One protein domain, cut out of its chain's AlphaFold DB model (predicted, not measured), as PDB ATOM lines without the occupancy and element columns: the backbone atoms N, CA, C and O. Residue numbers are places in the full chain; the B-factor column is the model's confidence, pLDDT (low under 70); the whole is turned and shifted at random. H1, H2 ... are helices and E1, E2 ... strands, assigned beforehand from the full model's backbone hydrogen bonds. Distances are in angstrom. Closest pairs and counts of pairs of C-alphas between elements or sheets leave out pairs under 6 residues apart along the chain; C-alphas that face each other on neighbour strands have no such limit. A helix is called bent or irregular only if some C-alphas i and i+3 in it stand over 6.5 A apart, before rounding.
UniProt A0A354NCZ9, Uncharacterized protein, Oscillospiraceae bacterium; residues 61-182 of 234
ATOM      1  N   LYS A  61       7.540  28.315  90.246       98.25
ATOM      2  CA  LYS A  61       7.947  27.468  91.374       98.25
ATOM      3  C   LYS A  61       6.897  26.407  91.715       98.25
ATOM      4  O   LYS A  61       7.259  25.258  91.967       98.25
ATOM      5  N   ASP A  62       5.610  26.760  91.697       98.12
ATOM      6  CA  ASP A  62       4.534  25.788  91.933       98.12
ATOM      7  C   ASP A  62       4.546  24.697  90.852       98.12
ATOM      8  O   ASP A  62       4.402  23.516  91.163       98.12
ATOM      9  N   ILE A  63       4.779  25.080  89.587       98.50
ATOM     10  CA  ILE A  63       4.924  24.137  88.463       98.50
ATOM     11  C   ILE A  63       6.067  23.163  88.722       98.50
ATOM     12  O   ILE A  63       5.871  21.954  88.632       98.50
ATOM     13  N   THR A  64       7.259  23.680  89.025       98.56
ATOM     14  CA  THR A  64       8.436  22.829  89.202       98.56
ATOM     15  C   THR A  64       8.280  21.911  90.405       98.56
ATOM     16  O   THR A  64       8.633  20.742  90.311       98.56
ATOM     17  N   ASN A  65       7.687  22.388  91.504       98.19
ATOM     18  CA  ASN A  65       7.429  21.552  92.677       98.19
ATOM     19  C   ASN A  65       6.492  20.386  92.338       98.19
ATOM     20  O   ASN A  65       6.803  19.249  92.672       98.19
ATOM     21  N   ALA A  66       5.405  20.643  91.606       98.25
ATOM     22  CA  ALA A  66       4.508  19.590  91.130       98.25
ATOM     23  C   ALA A  66       5.236  18.563  90.248       98.25
ATOM     24  O   ALA A  66       5.005  17.361  90.361       98.25
ATOM     25  N   VAL A  67       6.155  19.024  89.399       98.44
ATOM     26  CA  VAL A  67       6.980  18.145  88.567       98.44
ATOM     27  C   VAL A  67       7.931  17.290  89.419       98.44
ATOM     28  O   VAL A  67       7.964  16.073  89.225       98.44
ATOM     29  N   PHE A  68       8.636  17.869  90.395       98.06
ATOM     30  CA  PHE A  68       9.490  17.123  91.336       98.06
ATOM     31  C   PHE A  68       8.703  16.159  92.231       98.06
ATOM     32  O   PHE A  68       9.218  15.128  92.655       98.06
ATOM     33  N   GLU A  69       7.441  16.463  92.517       97.62
ATOM     34  CA  GLU A  69       6.548  15.548  93.219       97.62
ATOM     35  C   GLU A  69       6.018  14.438  92.306       97.62
ATOM     36  O   GLU A  69       5.683  13.370  92.811       97.62
ATOM     37  N   SER A  70       5.962  14.636  90.987       97.69
ATOM     38  CA  SER A  70       5.412  13.656  90.038       97.69
ATOM     39  C   SER A  70       6.392  12.550  89.649       97.69
ATOM     40  O   SER A  70       5.968  11.436  89.364       97.69
ATOM     41  N   VAL A  71       7.694  12.814  89.677       96.44
ATOM     42  CA  VAL A  71       8.725  11.872  89.228       96.44
ATOM     43  C   VAL A  71       9.995  12.061  90.046       96.44
ATOM     44  O   VAL A  71      10.221  13.144  90.577       96.44
ATOM     45  N   ASP A  72      10.799  11.013  90.191       93.62
ATOM     46  CA  ASP A  72      12.095  11.128  90.856       93.62
ATOM     47  C   ASP A  72      13.103  11.797  89.915       93.62
ATOM     48  O   ASP A  72      13.237  11.407  88.757       93.62
ATOM     49  N   TRP A  73      13.816  12.801  90.421       94.50
ATOM     50  CA  TRP A  73      14.817  13.548  89.663       94.50
ATOM     51  C   TRP A  73      16.225  13.232  90.153       94.50
ATOM     52  O   TRP A  73      16.457  12.993  91.343       94.50
ATOM     53  N   VAL A  74      17.190  13.306  89.237       93.75
ATOM     54  CA  VAL A  74      18.606  13.378  89.607       93.75
ATOM     55  C   VAL A  74      18.864  14.615  90.474       93.75
ATOM     56  O   VAL A  74      18.103  15.581  90.464       93.75
ATOM     57  N   SER A  75      19.964  14.605  91.232       95.94
ATOM     58  CA  SER A  75      20.323  15.749  92.074       95.94
ATOM     59  C   SER A  75      20.516  17.010  91.225       95.94
ATOM     60  O   SER A  75      21.479  17.107  90.460       95.94
ATOM     61  N   SER A  76      19.627  17.983  91.410       96.69
ATOM     62  CA  SER A  76      19.575  19.226  90.644       96.69
ATOM     63  C   SER A  76      19.778  20.461  91.517       96.69
ATOM     64  O   SER A  76      19.413  20.474  92.694       96.69
ATOM     65  N   GLU A  77      20.305  21.521  90.922       97.12
ATOM     66  CA  GLU A  77      20.446  22.839  91.534       97.12
ATOM     67  C   GLU A  77      19.551  23.853  90.823       97.12
ATOM     68  O   GLU A  77      19.397  23.806  89.603       97.12
ATOM     69  N   GLU A  78      18.961  24.768  91.593       98.12
ATOM     70  CA  GLU A  78      18.186  25.866  91.029       98.12
ATOM     71  C   GLU A  78      19.101  27.002  90.558       98.12
ATOM     72  O   GLU A  78      19.888  27.551  91.335       98.12
ATOM     73  N   ILE A  79      18.929  27.423  89.308       97.44
ATOM     74  CA  ILE A  79      19.582  28.612  88.766       97.44
ATOM     75  C   ILE A  79      18.804  29.851  89.196       97.44
ATOM     76  O   ILE A  79      17.662  30.064  88.794       97.44
ATOM     77  N   THR A  80      19.449  30.695  90.000       96.12
ATOM     78  CA  THR A  80      18.910  31.993  90.452       96.12
ATOM     79  C   THR A  80      19.725  33.187  89.948       96.12
ATOM     80  O   THR A  80      19.305  34.335  90.089       96.12
ATOM     81  N   ASP A  81      20.888  32.924  89.352       97.31
ATOM     82  CA  ASP A  81      21.797  33.934  88.824       97.31
ATOM     83  C   ASP A  81      21.618  34.103  87.307       97.31
ATOM     84  O   ASP A  81      21.528  33.127  86.561       97.31
ATOM     85  N   ALA A  82      21.566  35.355  86.848       96.94
ATOM     86  CA  ALA A  82      21.314  35.674  85.445       96.94
ATOM     87  C   ALA A  82      22.494  35.343  84.521       96.94
ATOM     88  O   ALA A  82      22.263  34.960  83.378       96.94
ATOM     89  N   GLU A  83      23.738  35.463  84.995       97.06
ATOM     90  CA  GLU A  83      24.913  35.096  84.196       97.06
ATOM     91  C   GLU A  83      24.994  33.575  84.036       97.06
ATOM     92  O   GLU A  83      25.351  33.087  82.961       97.06
ATOM     93  N   LEU A  84      24.611  32.818  85.072       96.94
ATOM     94  CA  LEU A  84      24.507  31.361  84.979       96.94
ATOM     95  C   LEU A  84      23.390  30.920  84.029       96.94
ATOM     96  O   LEU A  84      23.621  30.018  83.229       96.94
ATOM     97  N   ALA A  85      22.218  31.558  84.059       98.00
ATOM     98  CA  ALA A  85      21.142  31.251  83.112       98.00
ATOM     99  C   ALA A  85      21.559  31.521  81.655       98.00
ATOM    100  O   ALA A  85      21.366  30.670  80.788       98.00
ATOM    101  N   ASP A  86      22.202  32.657  81.382       97.44
ATOM    102  CA  ASP A  86      22.710  32.959  80.039       97.44
ATOM    103  C   ASP A  86      23.795  31.958  79.611       97.44
ATOM    104  O   ASP A  86      23.758  31.411  78.512       97.44
ATOM    105  N   THR A  87      24.728  31.637  80.510       96.69
ATOM    106  CA  THR A  87      25.856  30.744  80.198       96.69
ATOM    107  C   THR A  87      25.431  29.289  80.005       96.69
ATOM    108  O   THR A  87      25.969  28.612  79.130       96.69
ATOM    109  N   MET A  88      24.528  28.777  80.844       94.88
ATOM    110  CA  MET A  88      24.184  27.350  80.862       94.88
ATOM    111  C   MET A  88      23.066  26.997  79.888       94.88
ATOM    112  O   MET A  88      23.108  25.918  79.304       94.88
ATOM    113  N   ILE A  89      22.089  27.892  79.715       96.25
ATOM    114  CA  ILE A  89      20.874  27.611  78.935       96.25
ATOM    115  C   ILE A  89      20.563  28.690  77.884       96.25
ATOM    116  O   ILE A  89      19.523  28.639  77.233       96.25
ATOM    117  N   GLY A  90      21.430  29.698  77.718       97.75
ATOM    118  CA  GLY A  90      21.247  30.761  76.721       97.75
ATOM    119  C   GLY A  90      20.064  31.694  76.994       97.75
ATOM    120  O   GLY A  90      19.566  32.337  76.063       97.75
ATOM    121  N   LEU A  91      19.573  31.747  78.238       98.56
ATOM    122  CA  LEU A  91      18.364  32.482  78.602       98.56
ATOM    123  C   LEU A  91      18.685  33.829  79.258       98.56
ATOM    124  O   LEU A  91      19.307  33.895  80.317       98.56
ATOM    125  N   ASP A  92      18.129  34.905  78.698       98.38
ATOM    126  CA  ASP A  92      18.197  36.237  79.303       98.38
ATOM    127  C   ASP A  92      17.055  36.418  80.317       98.38
ATOM    128  O   ASP A  92      15.906  36.706  79.955       98.38
ATOM    129  N   LEU A  93      17.371  36.306  81.613       98.25
ATOM    130  CA  LEU A  93      16.381  36.467  82.686       98.25
ATOM    131  C   LEU A  93      15.776  37.881  82.766       98.25
ATOM    132  O   LEU A  93      14.749  38.085  83.416       98.25
ATOM    133  N   SER A  94      16.343  38.885  82.088       98.38
ATOM    134  CA  SER A  94      15.711  40.207  82.006       98.38
ATOM    135  C   SER A  94      14.429  40.194  81.164       98.38
ATOM    136  O   SER A  94      13.596  41.099  81.309       98.38
ATOM    137  N   LEU A  95      14.217  39.163  80.339       98.69
ATOM    138  CA  LEU A  95      13.045  38.993  79.479       98.69
ATOM    139  C   LEU A  95      11.870  38.280  80.160       98.69
ATOM    140  O   LEU A  95      10.767  38.307  79.613       98.69
ATOM    141  N   VAL A  96      12.075  37.690  81.339       98.44
ATOM    142  CA  VAL A  96      11.064  36.905  82.067       98.44
ATOM    143  C   VAL A  96      10.568  37.648  83.311       98.44
ATOM    144  O   VAL A  96      11.283  38.472  83.886       98.44
ATOM    145  N   GLU A  97       9.310  37.424  83.687       97.88
ATOM    146  CA  GLU A  97       8.679  37.992  84.891       97.88
ATOM    147  C   GLU A  97       8.562  36.992  86.046       97.88
ATOM    148  O   GLU A  97       8.511  37.412  87.199       97.88
ATOM    149  N   ASP A  98       8.573  35.696  85.743       98.56
ATOM    150  CA  ASP A  98       8.602  34.596  86.707       98.56
ATOM    151  C   ASP A  98       9.406  33.435  86.108       98.56
ATOM    152  O   ASP A  98       9.377  33.230  84.891       98.56
ATOM    153  N   TYR A  99      10.150  32.701  86.929       98.75
ATOM    154  CA  TYR A  99      10.932  31.551  86.485       98.75
ATOM    155  C   TYR A  99      11.274  30.604  87.637       98.75
ATOM    156  O   TYR A  99      11.387  31.011  88.791       98.75
ATOM    157  N   SER A 100      11.484  29.334  87.304       98.75
ATOM    158  CA  SER A 100      12.176  28.368  88.153       98.75
ATOM    159  C   SER A 100      12.872  27.358  87.244       98.75
ATOM    160  O   SER A 100      12.261  26.803  86.328       98.75
ATOM    161  N   ILE A 101      14.184  27.226  87.427       98.75
ATOM    162  CA  ILE A 101      15.094  26.593  86.469       98.75
ATOM    163  C   ILE A 101      16.012  25.665  87.243       98.75
ATOM    164  O   ILE A 101      16.694  26.122  88.155       98.75
ATOM    165  N   PHE A 102      16.048  24.393  86.872       98.62
ATOM    166  CA  PHE A 102      16.843  23.374  87.537       98.62
ATOM    167  C   PHE A 102      17.742  22.658  86.542       98.62
ATOM    168  O   PHE A 102      17.265  22.155  85.528       98.62
ATOM    169  N   VAL A 103      19.029  22.592  86.874       97.44
ATOM    170  CA  VAL A 103      20.072  21.913  86.093       97.44
ATOM    171  C   VAL A 103      20.729  20.824  86.949       97.44
ATOM    172  O   VAL A 103      20.696  20.916  88.181       97.44
ATOM    173  N   PRO A 104      21.346  19.789  86.360       96.25
ATOM    174  CA  PRO A 104      21.938  18.713  87.140       96.25
ATOM    175  C   PRO A 104      23.248  19.167  87.801       96.25
ATOM    176  O   PRO A 104      24.079  19.832  87.183       96.25
ATOM    177  N   MET A 105      23.485  18.759  89.054       94.50
ATOM    178  CA  MET A 105      24.730  19.097  89.772       94.50
ATOM    179  C   MET A 105      25.964  18.360  89.228       94.50
ATOM    180  O   MET A 105      27.101  18.765  89.477       94.50
ATOM    181  N   MET A 106      25.761  17.241  88.529       91.94
ATOM    182  CA  MET A 106      26.833  16.432  87.949       91.94
ATOM    183  C   MET A 106      26.680  16.370  86.433       91.94
ATOM    184  O   MET A 106      25.622  16.008  85.928       91.94
ATOM    185  N   SER A 107      27.774  16.620  85.712       91.12
ATOM    186  CA  SER A 107      27.803  16.677  84.243       91.12
ATOM    187  C   SER A 107      27.579  15.341  83.528       91.12
ATOM    188  O   SER A 107      27.594  15.300  82.302       91.12
ATOM    189  N   VAL A 108      27.422  14.240  84.269       92.00
ATOM    190  CA  VAL A 108      27.045  12.932  83.709       92.00
ATOM    191  C   VAL A 108      25.552  12.852  83.385       92.00
ATOM    192  O   VAL A 108      25.159  11.995  82.603       92.00
ATOM    193  N   HIS A 109      24.739  13.771  83.913       95.06
ATOM    194  CA  HIS A 109      23.311  13.886  83.620       95.06
ATOM    195  C   HIS A 109      23.043  15.076  82.696       95.06
ATOM    196  O   HIS A 109      23.816  16.036  82.682       95.06
ATOM    197  N   LEU A 110      21.959  14.998  81.925       95.88
ATOM    198  CA  LEU A 110      21.435  16.117  81.129       95.88
ATOM    199  C   LEU A 110      20.060  16.586  81.604       95.88
ATOM    200  O   LEU A 110      19.531  17.540  81.043       95.88
ATOM    201  N   ASP A 111      19.478  15.923  82.603       96.94
ATOM    202  CA  ASP A 111      18.132  16.214  83.065       96.94
ATOM    203  C   ASP A 111      18.005  17.660  83.541       96.94
ATOM    204  O   ASP A 111      18.744  18.117  84.414       96.94
ATOM    205  N   GLU A 112      17.053  18.375  82.954       97.75
ATOM    206  CA  GLU A 112      16.873  19.811  83.117       97.75
ATOM    207  C   GLU A 112      15.382  20.133  83.127       97.75
ATOM    208  O   GLU A 112      14.589  19.568  82.365       97.75
ATOM    209  N   LEU A 113      14.998  21.078  83.979       98.81
ATOM    210  CA  LEU A 113      13.644  21.602  84.030       98.81
ATOM    211  C   LEU A 113      13.683  23.123  83.986       98.81
ATOM    212  O   LEU A 113      14.109  23.773  84.937       98.81
ATOM    213  N   VAL A 114      13.174  23.688  82.898       98.88
ATOM    214  CA  VAL A 114      13.020  25.130  82.712       98.88
ATOM    215  C   VAL A 114      11.540  25.446  82.688       98.88
ATOM    216  O   VAL A 114      10.812  24.933  81.840       98.88
ATOM    217  N   VAL A 115      11.091  26.325  83.578       98.88
ATOM    218  CA  VAL A 115       9.746  26.901  83.535       98.88
ATOM    219  C   VAL A 115       9.872  28.406  83.668       98.88
ATOM    220  O   VAL A 115      10.417  28.903  84.653       98.88
ATOM    221  N   VAL A 116       9.373  29.146  82.679       98.81
ATOM    222  CA  VAL A 116       9.484  30.607  82.638       98.81
ATOM    223  C   VAL A 116       8.193  31.247  82.170       98.81
ATOM    224  O   VAL A 116       7.486  30.714  81.320       98.81
ATOM    225  N   LYS A 117       7.907  32.439  82.678       98.62
ATOM    226  CA  LYS A 117       6.857  33.312  82.173       98.62
ATOM    227  C   LYS A 117       7.506  34.521  81.510       98.62
ATOM    228  O   LYS A 117       8.118  35.334  82.208       98.62
ATOM    229  N   PRO A 118       7.441  34.653  80.175       98.75
ATOM    230  CA  PRO A 118       7.969  35.828  79.500       98.75
ATOM    231  C   PRO A 118       7.225  37.092  79.936       98.75
ATOM    232  O   PRO A 118       6.013  37.073  80.135       98.75
ATOM    233  N   LYS A 119       7.938  38.217  80.000       98.62
ATOM    234  CA  LYS A 119       7.302  39.537  80.051       98.62
ATOM    235  C   LYS A 119       6.507  39.773  78.770       98.62
ATOM    236  O   LYS A 119       6.923  39.347  77.691       98.62
ATOM    237  N   ALA A 120       5.431  40.546  78.877       97.62
ATOM    238  CA  ALA A 120       4.649  40.969  77.721       97.62
ATOM    239  C   ALA A 120       5.537  41.621  76.640       97.62
ATOM    240  O   ALA A 120       6.230  42.610  76.901       97.62
ATOM    241  N   GLY A 121       5.497  41.082  75.421       98.12
ATOM    242  CA  GLY A 121       6.304  41.530  74.280       98.12
ATOM    243  C   GLY A 121       7.682  40.864  74.148       98.12
ATOM    244  O   GLY A 121       8.383  41.134  73.169       98.12
ATOM    245  N   SER A 122       8.078  40.006  75.093       98.62
ATOM    246  CA  SER A 122       9.332  39.237  75.055       98.62
ATOM    247  C   SER A 122       9.144  37.785  74.603       98.62
ATOM    248  O   SER A 122      10.132  37.067  74.452       98.62
ATOM    249  N   GLU A 123       7.911  37.345  74.357       98.62
ATOM    250  CA  GLU A 123       7.536  35.944  74.138       98.62
ATOM    251  C   GLU A 123       8.338  35.303  73.004       98.62
ATOM    252  O   GLU A 123       8.931  34.248  73.186       98.62
ATOM    253  N   SER A 124       8.425  35.980  71.854       98.56
ATOM    254  CA  SER A 124       9.147  35.460  70.688       98.56
ATOM    255  C   SER A 124      10.647  35.308  70.935       98.56
ATOM    256  O   SER A 124      11.256  34.419  70.354       98.56
ATOM    257  N   LYS A 125      11.249  36.176  71.758       98.69
ATOM    258  CA  LYS A 125      12.683  36.105  72.067       98.69
ATOM    259  C   LYS A 125      12.977  34.984  73.051       98.69
ATOM    260  O   LYS A 125      13.933  34.249  72.858       98.69
ATOM    261  N   VAL A 126      12.141  34.849  74.081       98.81
ATOM    262  CA  VAL A 126      12.262  33.754  75.048       98.81
ATOM    263  C   VAL A 126      12.047  32.412  74.346       98.81
ATOM    264  O   VAL A 126      12.814  31.483  74.566       98.81
ATOM    265  N   GLU A 127      11.065  32.314  73.447       98.75
ATOM    266  CA  GLU A 127      10.849  31.112  72.635       98.75
ATOM    267  C   GLU A 127      12.061  30.763  71.768       98.75
ATOM    268  O   GLU A 127      12.466  29.607  71.731       98.75
ATOM    269  N   GLU A 128      12.664  31.755  71.108       98.81
ATOM    270  CA  GLU A 128      13.871  31.563  70.301       98.81
ATOM    271  C   GLU A 128      15.048  31.056  71.148       98.81
ATOM    272  O   GLU A 128      15.699  30.089  70.758       98.81
ATOM    273  N   GLN A 129      15.287  31.653  72.323       98.81
ATOM    274  CA  GLN A 129      16.354  31.236  73.244       98.81
ATOM    275  C   GLN A 129      16.159  29.801  73.733       98.81
ATOM    276  O   GLN A 129      17.061  28.974  73.621       98.81
ATOM    277  N   LEU A 130      14.958  29.480  74.216       98.81
ATOM    278  CA  LEU A 130      14.655  28.138  74.699       98.81
ATOM    279  C   LEU A 130      14.675  27.100  73.562       98.81
ATOM    280  O   LEU A 130      15.038  25.950  73.794       98.81
ATOM    281  N   SER A 131      14.289  27.479  72.337       98.69
ATOM    282  CA  SER A 131      14.304  26.572  71.182       98.69
ATOM    283  C   SER A 131      15.735  26.271  70.768       98.69
ATOM    284  O   SER A 131      16.058  25.115  70.520       98.69
ATOM    285  N   ALA A 132      16.598  27.287  70.741       98.62
ATOM    286  CA  ALA A 132      18.018  27.103  70.463       98.62
ATOM    287  C   ALA A 132      18.689  26.206  71.515       98.62
ATOM    288  O   ALA A 132      19.515  25.363  71.165       98.62
ATOM    289  N   HIS A 133      18.310  26.347  72.790       98.50
ATOM    290  CA  HIS A 133      18.777  25.455  73.854       98.50
ATOM    291  C   HIS A 133      18.293  24.016  73.656       98.50
ATOM    292  O   HIS A 133      19.091  23.085  73.711       98.50
ATOM    293  N   LEU A 134      17.009  23.817  73.341       98.50
ATOM    294  CA  LEU A 134      16.472  22.483  73.059       98.50
ATOM    295  C   LEU A 134      17.170  21.816  71.862       98.50
ATOM    296  O   LEU A 134      17.457  20.621  71.920       98.50
ATOM    297  N   ASP A 135      17.457  22.574  70.802       98.50
ATOM    298  CA  ASP A 135      18.202  22.079  69.639       98.50
ATOM    299  C   ASP A 135      19.617  21.635  70.051       98.50
ATOM    300  O   ASP A 135      20.060  20.545  69.690       98.50
ATOM    301  N   TYR A 136      20.307  22.419  70.890       98.00
ATOM    302  CA  TYR A 136      21.603  22.028  71.453       98.00
ATOM    303  C   TYR A 136      21.519  20.737  72.284       98.00
ATOM    304  O   TYR A 136      22.364  19.854  72.116       98.00
ATOM    305  N   ILE A 137      20.496  20.592  73.131       98.12
ATOM    306  CA  ILE A 137      20.284  19.374  73.925       98.12
ATOM    307  C   ILE A 137      20.135  18.145  73.024       98.12
ATOM    308  O   ILE A 137      20.769  17.121  73.278       98.12
ATOM    309  N   LYS A 138      19.334  18.250  71.959       96.31
ATOM    310  CA  LYS A 138      19.039  17.128  71.056       96.31
ATOM    311  C   LYS A 138      20.203  16.743  70.157       96.31
ATOM    312  O   LYS A 138      20.406  15.556  69.915       96.31
ATOM    313  N   ASP A 139      20.955  17.730  69.680       95.00
ATOM    314  CA  ASP A 139      21.922  17.513  68.605       95.00
ATOM    315  C   ASP A 139      23.385  17.524  69.071       95.00
ATOM    316  O   ASP A 139      24.265  17.108  68.312       95.00
ATOM    317  N   GLY A 140      23.683  18.011  70.283       92.69
ATOM    318  CA  GLY A 140      25.071  18.280  70.675       92.69
ATOM    319  C   GLY A 140      25.441  18.137  72.147       92.69
ATOM    320  O   GLY A 140      26.637  18.113  72.439       92.69
ATOM    321  N   ALA A 141      24.484  18.041  73.071       94.12
ATOM    322  CA  ALA A 141      24.804  18.026  74.500       94.12
ATOM    323  C   ALA A 141      25.199  16.641  75.040       94.12
ATOM    324  O   ALA A 141      25.959  16.559  76.007       94.12
ATOM    325  N   ALA A 142      24.689  15.555  74.449       95.50
ATOM    326  CA  ALA A 142      24.901  14.205  74.965       95.50
ATOM    327  C   ALA A 142      26.308  13.675  74.652       95.50
ATOM    328  O   ALA A 142      26.759  13.663  73.507       95.50
ATOM    329  N   PHE A 143      26.991  13.203  75.693       94.50
ATOM    330  CA  PHE A 143      28.291  12.537  75.617       94.50
ATOM    331  C   PHE A 143      28.247  11.100  76.161       94.50
ATOM    332  O   PHE A 143      29.050  10.260  75.753       94.50
ATOM    333  N   TYR A 144      27.319  10.810  77.078       92.62
ATOM    334  CA  TYR A 144      27.106   9.481  77.654       92.62
ATOM    335  C   TYR A 144      25.784   8.860  77.170       92.62
ATOM    336  O   TYR A 144      24.832   9.598  76.931       92.62
ATOM    337  N   PRO A 145      25.666   7.519  77.099       90.50
ATOM    338  CA  PRO A 145      24.443   6.862  76.624       90.50
ATOM    339  C   PRO A 145      23.167   7.279  77.370       90.50
ATOM    340  O   PRO A 145      22.144   7.530  76.747       90.50
ATOM    341  N   GLU A 146      23.220   7.422  78.697       88.88
ATOM    342  CA  GLU A 146      22.064   7.873  79.492       88.88
ATOM    343  C   GLU A 146      21.613   9.295  79.122       88.88
ATOM    344  O   GLU A 146      20.424   9.611  79.144       88.88
ATOM    345  N   GLN A 147      22.550  10.149  78.708       95.00
ATOM    346  CA  GLN A 147      22.246  11.507  78.268       95.00
ATOM    347  C   GLN A 147      21.506  11.520  76.931       95.00
ATOM    348  O   GLN A 147      20.638  12.365  76.734       95.00
ATOM    349  N   GLU A 148      21.799  10.575  76.031       94.94
ATOM    350  CA  GLU A 148      21.064  10.431  74.768       94.94
ATOM    351  C   GLU A 148      19.589  10.090  75.020       94.94
ATOM    352  O   GLU A 148      18.712  10.568  74.303       94.94
ATOM    353  N   ILE A 149      19.300   9.321  76.072       94.12
ATOM    354  CA  ILE A 149      17.934   8.949  76.460       94.12
ATOM    355  C   ILE A 149      17.172  10.176  76.971       94.12
ATOM    356  O   ILE A 149      16.060  10.448  76.513       94.12
ATOM    357  N   ALA A 150      17.777  10.955  77.872       95.88
ATOM    358  CA  ALA A 150      17.179  12.199  78.357       95.88
ATOM    359  C   ALA A 150      16.981  13.221  77.219       95.88
ATOM    360  O   ALA A 150      15.920  13.840  77.122       95.88
ATOM    361  N   ALA A 151      17.960  13.349  76.316       97.44
ATOM    362  CA  ALA A 151      17.884  14.225  75.147       97.44
ATOM    363  C   ALA A 151      16.788  13.792  74.157       97.44
ATOM    364  O   ALA A 151      16.050  14.635  73.641       97.44
ATOM    365  N   ALA A 152      16.621  12.487  73.923       96.62
ATOM    366  CA  ALA A 152      15.550  11.953  73.082       96.62
ATOM    367  C   ALA A 152      14.155  12.236  73.665       96.62
ATOM    368  O   ALA A 152      13.215  12.504  72.913       96.62
ATOM    369  N   GLY A 153      14.032  12.222  74.996       97.44
ATOM    370  CA  GLY A 153      12.816  12.603  75.711       97.44
ATOM    371  C   GLY A 153      12.593  14.116  75.828       97.44
ATOM    372  O   GLY A 153      11.530  14.537  76.286       97.44
ATOM    373  N   ALA A 154      13.550  14.945  75.395       98.56
ATOM    374  CA  ALA A 154      13.488  16.383  75.594       98.56
ATOM    375  C   ALA A 154      12.362  17.052  74.785       98.56
ATOM    376  O   ALA A 154      12.225  16.881  73.563       98.56
ATOM    377  N   VAL A 155      11.577  17.886  75.461       98.75
ATOM    378  CA  VAL A 155      10.425  18.586  74.887       98.75
ATOM    379  C   VAL A 155      10.363  20.037  75.343       98.75
ATOM    380  O   VAL A 155      10.786  20.394  76.437       98.75
ATOM    381  N   MET A 156       9.764  20.870  74.500       98.62
ATOM    382  CA  MET A 156       9.371  22.237  74.820       98.62
ATOM    383  C   MET A 156       7.861  22.377  74.644       98.62
ATOM    384  O   MET A 156       7.257  21.702  73.806       98.62
ATOM    385  N   GLY A 157       7.259  23.315  75.365       98.56
ATOM    386  CA  GLY A 157       5.938  23.801  75.008       98.56
ATOM    387  C   GLY A 157       5.535  25.057  75.756       98.56
ATOM    388  O   GLY A 157       6.364  25.779  76.312       98.56
ATOM    389  N   LYS A 158       4.229  25.316  75.717       98.25
ATOM    390  CA  LYS A 158       3.586  26.466  76.346       98.25
ATOM    391  C   LYS A 158       2.333  26.009  77.075       98.25
ATOM    392  O   LYS A 158       1.669  25.073  76.625       98.25
ATOM    393  N   THR A 159       2.011  26.675  78.169       98.00
ATOM    394  CA  THR A 159       0.754  26.505  78.897       98.00
ATOM    395  C   THR A 159      -0.245  27.597  78.502       98.00
ATOM    396  O   THR A 159       0.133  28.654  77.989       98.00
ATOM    397  N   ASP A 160      -1.534  27.366  78.760       95.81
ATOM    398  CA  ASP A 160      -2.601  28.327  78.438       95.81
ATOM    399  C   ASP A 160      -2.494  29.637  79.240       95.81
ATOM    400  O   ASP A 160      -2.934  30.694  78.785       95.81
ATOM    401  N   ASP A 161      -1.885  29.586  80.426       95.19
ATOM    402  CA  ASP A 161      -1.631  30.727  81.314       95.19
ATOM    403  C   ASP A 161      -0.282  31.430  81.054       95.19
ATOM    404  O   ASP A 161       0.124  32.323  81.811       95.19
ATOM    405  N   GLY A 162       0.376  31.084  79.941       97.25
ATOM    406  CA  GLY A 162       1.489  31.837  79.365       97.25
ATOM    407  C   GLY A 162       2.881  31.431  79.845       97.25
ATOM    408  O   GLY A 162       3.835  32.153  79.552       97.25
ATOM    409  N   PHE A 163       3.026  30.307  80.550       98.69
ATOM    410  CA  PHE A 163       4.343  29.746  80.840       98.69
ATOM    411  C   PHE A 163       4.898  29.021  79.617       98.69
ATOM    412  O   PHE A 163       4.176  28.386  78.851       98.69
ATOM    413  N   TYR A 164       6.206  29.116  79.458       98.81
ATOM    414  CA  TYR A 164       7.014  28.386  78.501       98.81
ATOM    415  C   TYR A 164       7.859  27.409  79.300       98.81
ATOM    416  O   TYR A 164       8.283  27.720  80.416       98.81
ATOM    417  N   TYR A 165       8.103  26.233  78.739       98.88
ATOM    418  CA  TYR A 165       8.897  25.228  79.418       98.88
ATOM    419  C   TYR A 165       9.813  24.474  78.467       98.88
ATOM    420  O   TYR A 165       9.487  24.287  77.292       98.88
ATOM    421  N   VAL A 166      10.927  24.008  79.023       98.88
ATOM    422  CA  VAL A 166      11.786  22.965  78.462       98.88
ATOM    423  C   VAL A 166      11.913  21.882  79.524       98.88
ATOM    424  O   VAL A 166      12.159  22.173  80.692       98.88
ATOM    425  N   VAL A 167      11.702  20.637  79.120       98.81
ATOM    426  CA  VAL A 167      11.907  19.455  79.953       98.81
ATOM    427  C   VAL A 167      12.908  18.579  79.234       98.81
ATOM    428  O   VAL A 167      12.642  18.155  78.111       98.81
ATOM    429  N   VAL A 168      14.030  18.296  79.881       98.50
ATOM    430  CA  VAL A 168      14.995  17.284  79.454       98.50
ATOM    431  C   VAL A 168      14.890  16.154  80.461       98.50
ATOM    432  O   VAL A 168      15.282  16.310  81.610       98.50
ATOM    433  N   HIS A 169      14.252  15.064  80.053       97.75
ATOM    434  CA  HIS A 169      14.032  13.875  80.868       97.75
ATOM    435  C   HIS A 169      13.519  12.760  79.955       97.75
ATOM    436  O   HIS A 169      12.816  13.041  78.980       97.75
ATOM    437  N   GLN A 170      13.783  11.493  80.278       96.00
ATOM    438  CA  GLN A 170      13.370  10.370  79.421       96.00
ATOM    439  C   GLN A 170      11.844  10.257  79.218       96.00
ATOM    440  O   GLN A 170      11.389   9.817  78.166       96.00
ATOM    441  N   VAL A 171      11.056  10.708  80.203       97.62
ATOM    442  CA  VAL A 171       9.578  10.825  80.150       97.62
ATOM    443  C   VAL A 171       9.126  12.287  80.039       97.62
ATOM    444  O   VAL A 171       8.210  12.749  80.723       97.62
ATOM    445  N   GLY A 172       9.827  13.075  79.217       98.06
ATOM    446  CA  GLY A 172       9.579  14.512  79.102       98.06
ATOM    447  C   GLY A 172       8.157  14.863  78.649       98.06
ATOM    448  O   GLY A 172       7.613  15.880  79.079       98.06
ATOM    449  N   SER A 173       7.513  14.013  77.842       98.06
ATOM    450  CA  SER A 173       6.134  14.243  77.381       98.06
ATOM    451  C   SER A 173       5.110  14.096  78.509       98.06
ATOM    452  O   SER A 173       4.205  14.919  78.621       98.06
ATOM    453  N   GLU A 174       5.267  13.097  79.375       98.44
ATOM    454  CA  GLU A 174       4.419  12.879  80.547       98.44
ATOM    455  C   GLU A 174       4.576  14.025  81.554       98.44
ATOM    456  O   GLU A 174       3.587  14.559  82.061       98.44
ATOM    457  N   ILE A 175       5.813  14.477  81.780       98.56
ATOM    458  CA  ILE A 175       6.099  15.647  82.621       98.56
ATOM    459  C   ILE A 175       5.470  16.912  82.024       98.56
ATOM    460  O   ILE A 175       4.881  17.717  82.747       98.56
ATOM    461  N   ALA A 176       5.535  17.094  80.703       98.56
ATOM    462  CA  ALA A 176       4.904  18.227  80.036       98.56
ATOM    463  C   ALA A 176       3.380  18.261  80.252       98.56
ATOM    464  O   ALA A 176       2.803  19.343  80.353       98.56
ATOM    465  N   GLU A 177       2.719  17.108  80.373       98.25
ATOM    466  CA  GLU A 177       1.299  17.052  80.732       98.25
ATOM    467  C   GLU A 177       1.045  17.477  82.184       98.25
ATOM    468  O   GLU A 177       0.070  18.186  82.441       98.25
ATOM    469  N   VAL A 178       1.935  17.150  83.129       98.19
ATOM    470  CA  VAL A 178       1.870  17.708  84.495       98.19
ATOM    471  C   VAL A 178       1.996  19.229  84.445       98.19
ATOM    472  O   VAL A 178       1.176  19.942  85.027       98.19
ATOM    473  N   ILE A 179       2.964  19.750  83.682       98.38
ATOM    474  CA  ILE A 179       3.168  21.194  83.524       98.38
ATOM    475  C   ILE A 179       1.914  21.870  82.964       98.38
ATOM    476  O   ILE A 179       1.504  22.896  83.500       98.38
ATOM    477  N   LYS A 180       1.266  21.316  81.938       97.69
ATOM    478  CA  LYS A 180       0.064  21.924  81.342       97.69
ATOM    479  C   LYS A 180      -1.148  21.892  82.269       97.69
ATOM    480  O   LYS A 180      -1.900  22.862  82.313       97.69
ATOM    481  N   ASN A 181      -1.338  20.794  82.997       95.94
ATOM    482  CA  ASN A 181      -2.607  20.526  83.672       95.94
ATOM    483  C   ASN A 181      -2.631  20.954  85.144       95.94
ATOM    484  O   ASN A 181      -3.708  21.274  85.645       95.94
ATOM    485  N   TYR A 182      -1.477  20.996  85.819       96.31
ATOM    486  CA  TYR A 182      -1.406  21.275  87.254       96.31
ATOM    487  C   TYR A 182      -1.984  22.647  87.636       96.31
ATOM    488  O   TYR A 182      -1.761  23.669  86.976       96.31
TER     489      TYR A 182
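This is residues 61 to 182 of the 234 residues of an uncharacterized protein of Oscillospiraceae bacterium (UniProt A0A354NCZ9). A five-stranded antiparallel sheet forms the middle layer of three, with the long helix H3 over one face and H1 and H5 over the other. The short helices H2 and H4 only graze the sheet, and H4 folds back from the end of H3. The printed part has 122 residues, with five named helices and five named strands in the order H1 E1 H2 E2 E3 H3 H4 E4 E5 H5; the sheet runs E1 E2 E3 E5 E4. The class is mixed, helices and strands. The whole is compact, with a radius of gyration of the C-alphas of 13.1 A, and its outline is rounded, 39 by 29 by 22 A.

The printed part opens with H1, residues 61 to 70, 14.1 A from first to last C-alpha; C-alpha 61 is at (7.947, 27.468, 91.374). E1, residues 76 to 78, and H2, residues 82 to 89, follow. E2, residues 96 to 104, is the longest strand by residues and measures 21.8 A. E3, residues 112 to 118, measures 18.7 A. H3, residues 123 to 141, is the longest helix, 24.9 A, and its C-alpha 123 is at (7.536, 35.944, 74.138). H3 is irregular, but only just: C-alphas 138 and 141 are 6.8 A apart. Next come H4, residues 145 to 152, E4, residues 155 to 158, and E5, residues 164 to 168, the last of these 13.7 A long. H5, residues 172 to 181, measures 14.3 A and ends with C-alpha 181 at (-2.607, 20.526, 83.672).

In the sheet, E1 and E4 are the edge strands. E2 has staggered pairing, with E3 over residues 96 to 102 and with E1 over residues 102 to 104. E1 and E2 are antiparallel at 155 degrees, with N 77 and O 103 within hydrogen-bond range at 2.8 A. E2 and E3 form a hairpin, with N 100 and O 115 at 2.9 A. E3 and E5 are antiparallel at 173 degrees, with N 114 and O 166 at 2.9 A. E4 and E5 form another hairpin, with N 155 and O 167 at 2.9 A. H3 is on the sheet at a height of 9.4 A, over E5 and only just over E3, with 3 of its 19 C-alphas falling on E3; it runs along the strands, at 4 degrees to E5 on the local plane. Its closest C-alphas to E5 are those of Leu 130 and Val 166, 7.0 A apart. H1 and H5 are on the opposite face from H3, at heights of 10.0 A and 8.7 A; H1 lies over E2 and E3, and H5 over E5 and E4. H1 and H5 touch, their closest C-alphas being those of Ile 63 and Ile 179, 6.0 A apart; they run opposite ways at a steep tilt of 52 degrees. H3 and H4 form a helical hairpin at a shallow tilt of 30 degrees; H3 touches H4 with residues 137 to 141 alone, the closest C-alphas being those of Lys 138 and Ala 151, 5.1 A apart. H4 only grazes the sheet with residues 147 to 152, and H2 with residues 85 to 89. H2 and H3 are close but not clearly touching, with the C-alphas of Ile 89 and His 133 the closest at 5.9 A. E3, H3 with H4, and E4 make a split strand-helix-strand unit, two strands running the same way with E5 between them in the sheet, and its crossover is right-handed. In H1, H2, H4 and H5 every O i to N i+4 pair is within hydrogen-bond range; in H3 14 of 15 are.

The two C-alphas farthest apart are those of Ala 120 and Pro 145, at 39.4 A. The printed part has no cut, and no link is long. The mean pLDDT of the printed part is 97.2, and no printed residue is under 70.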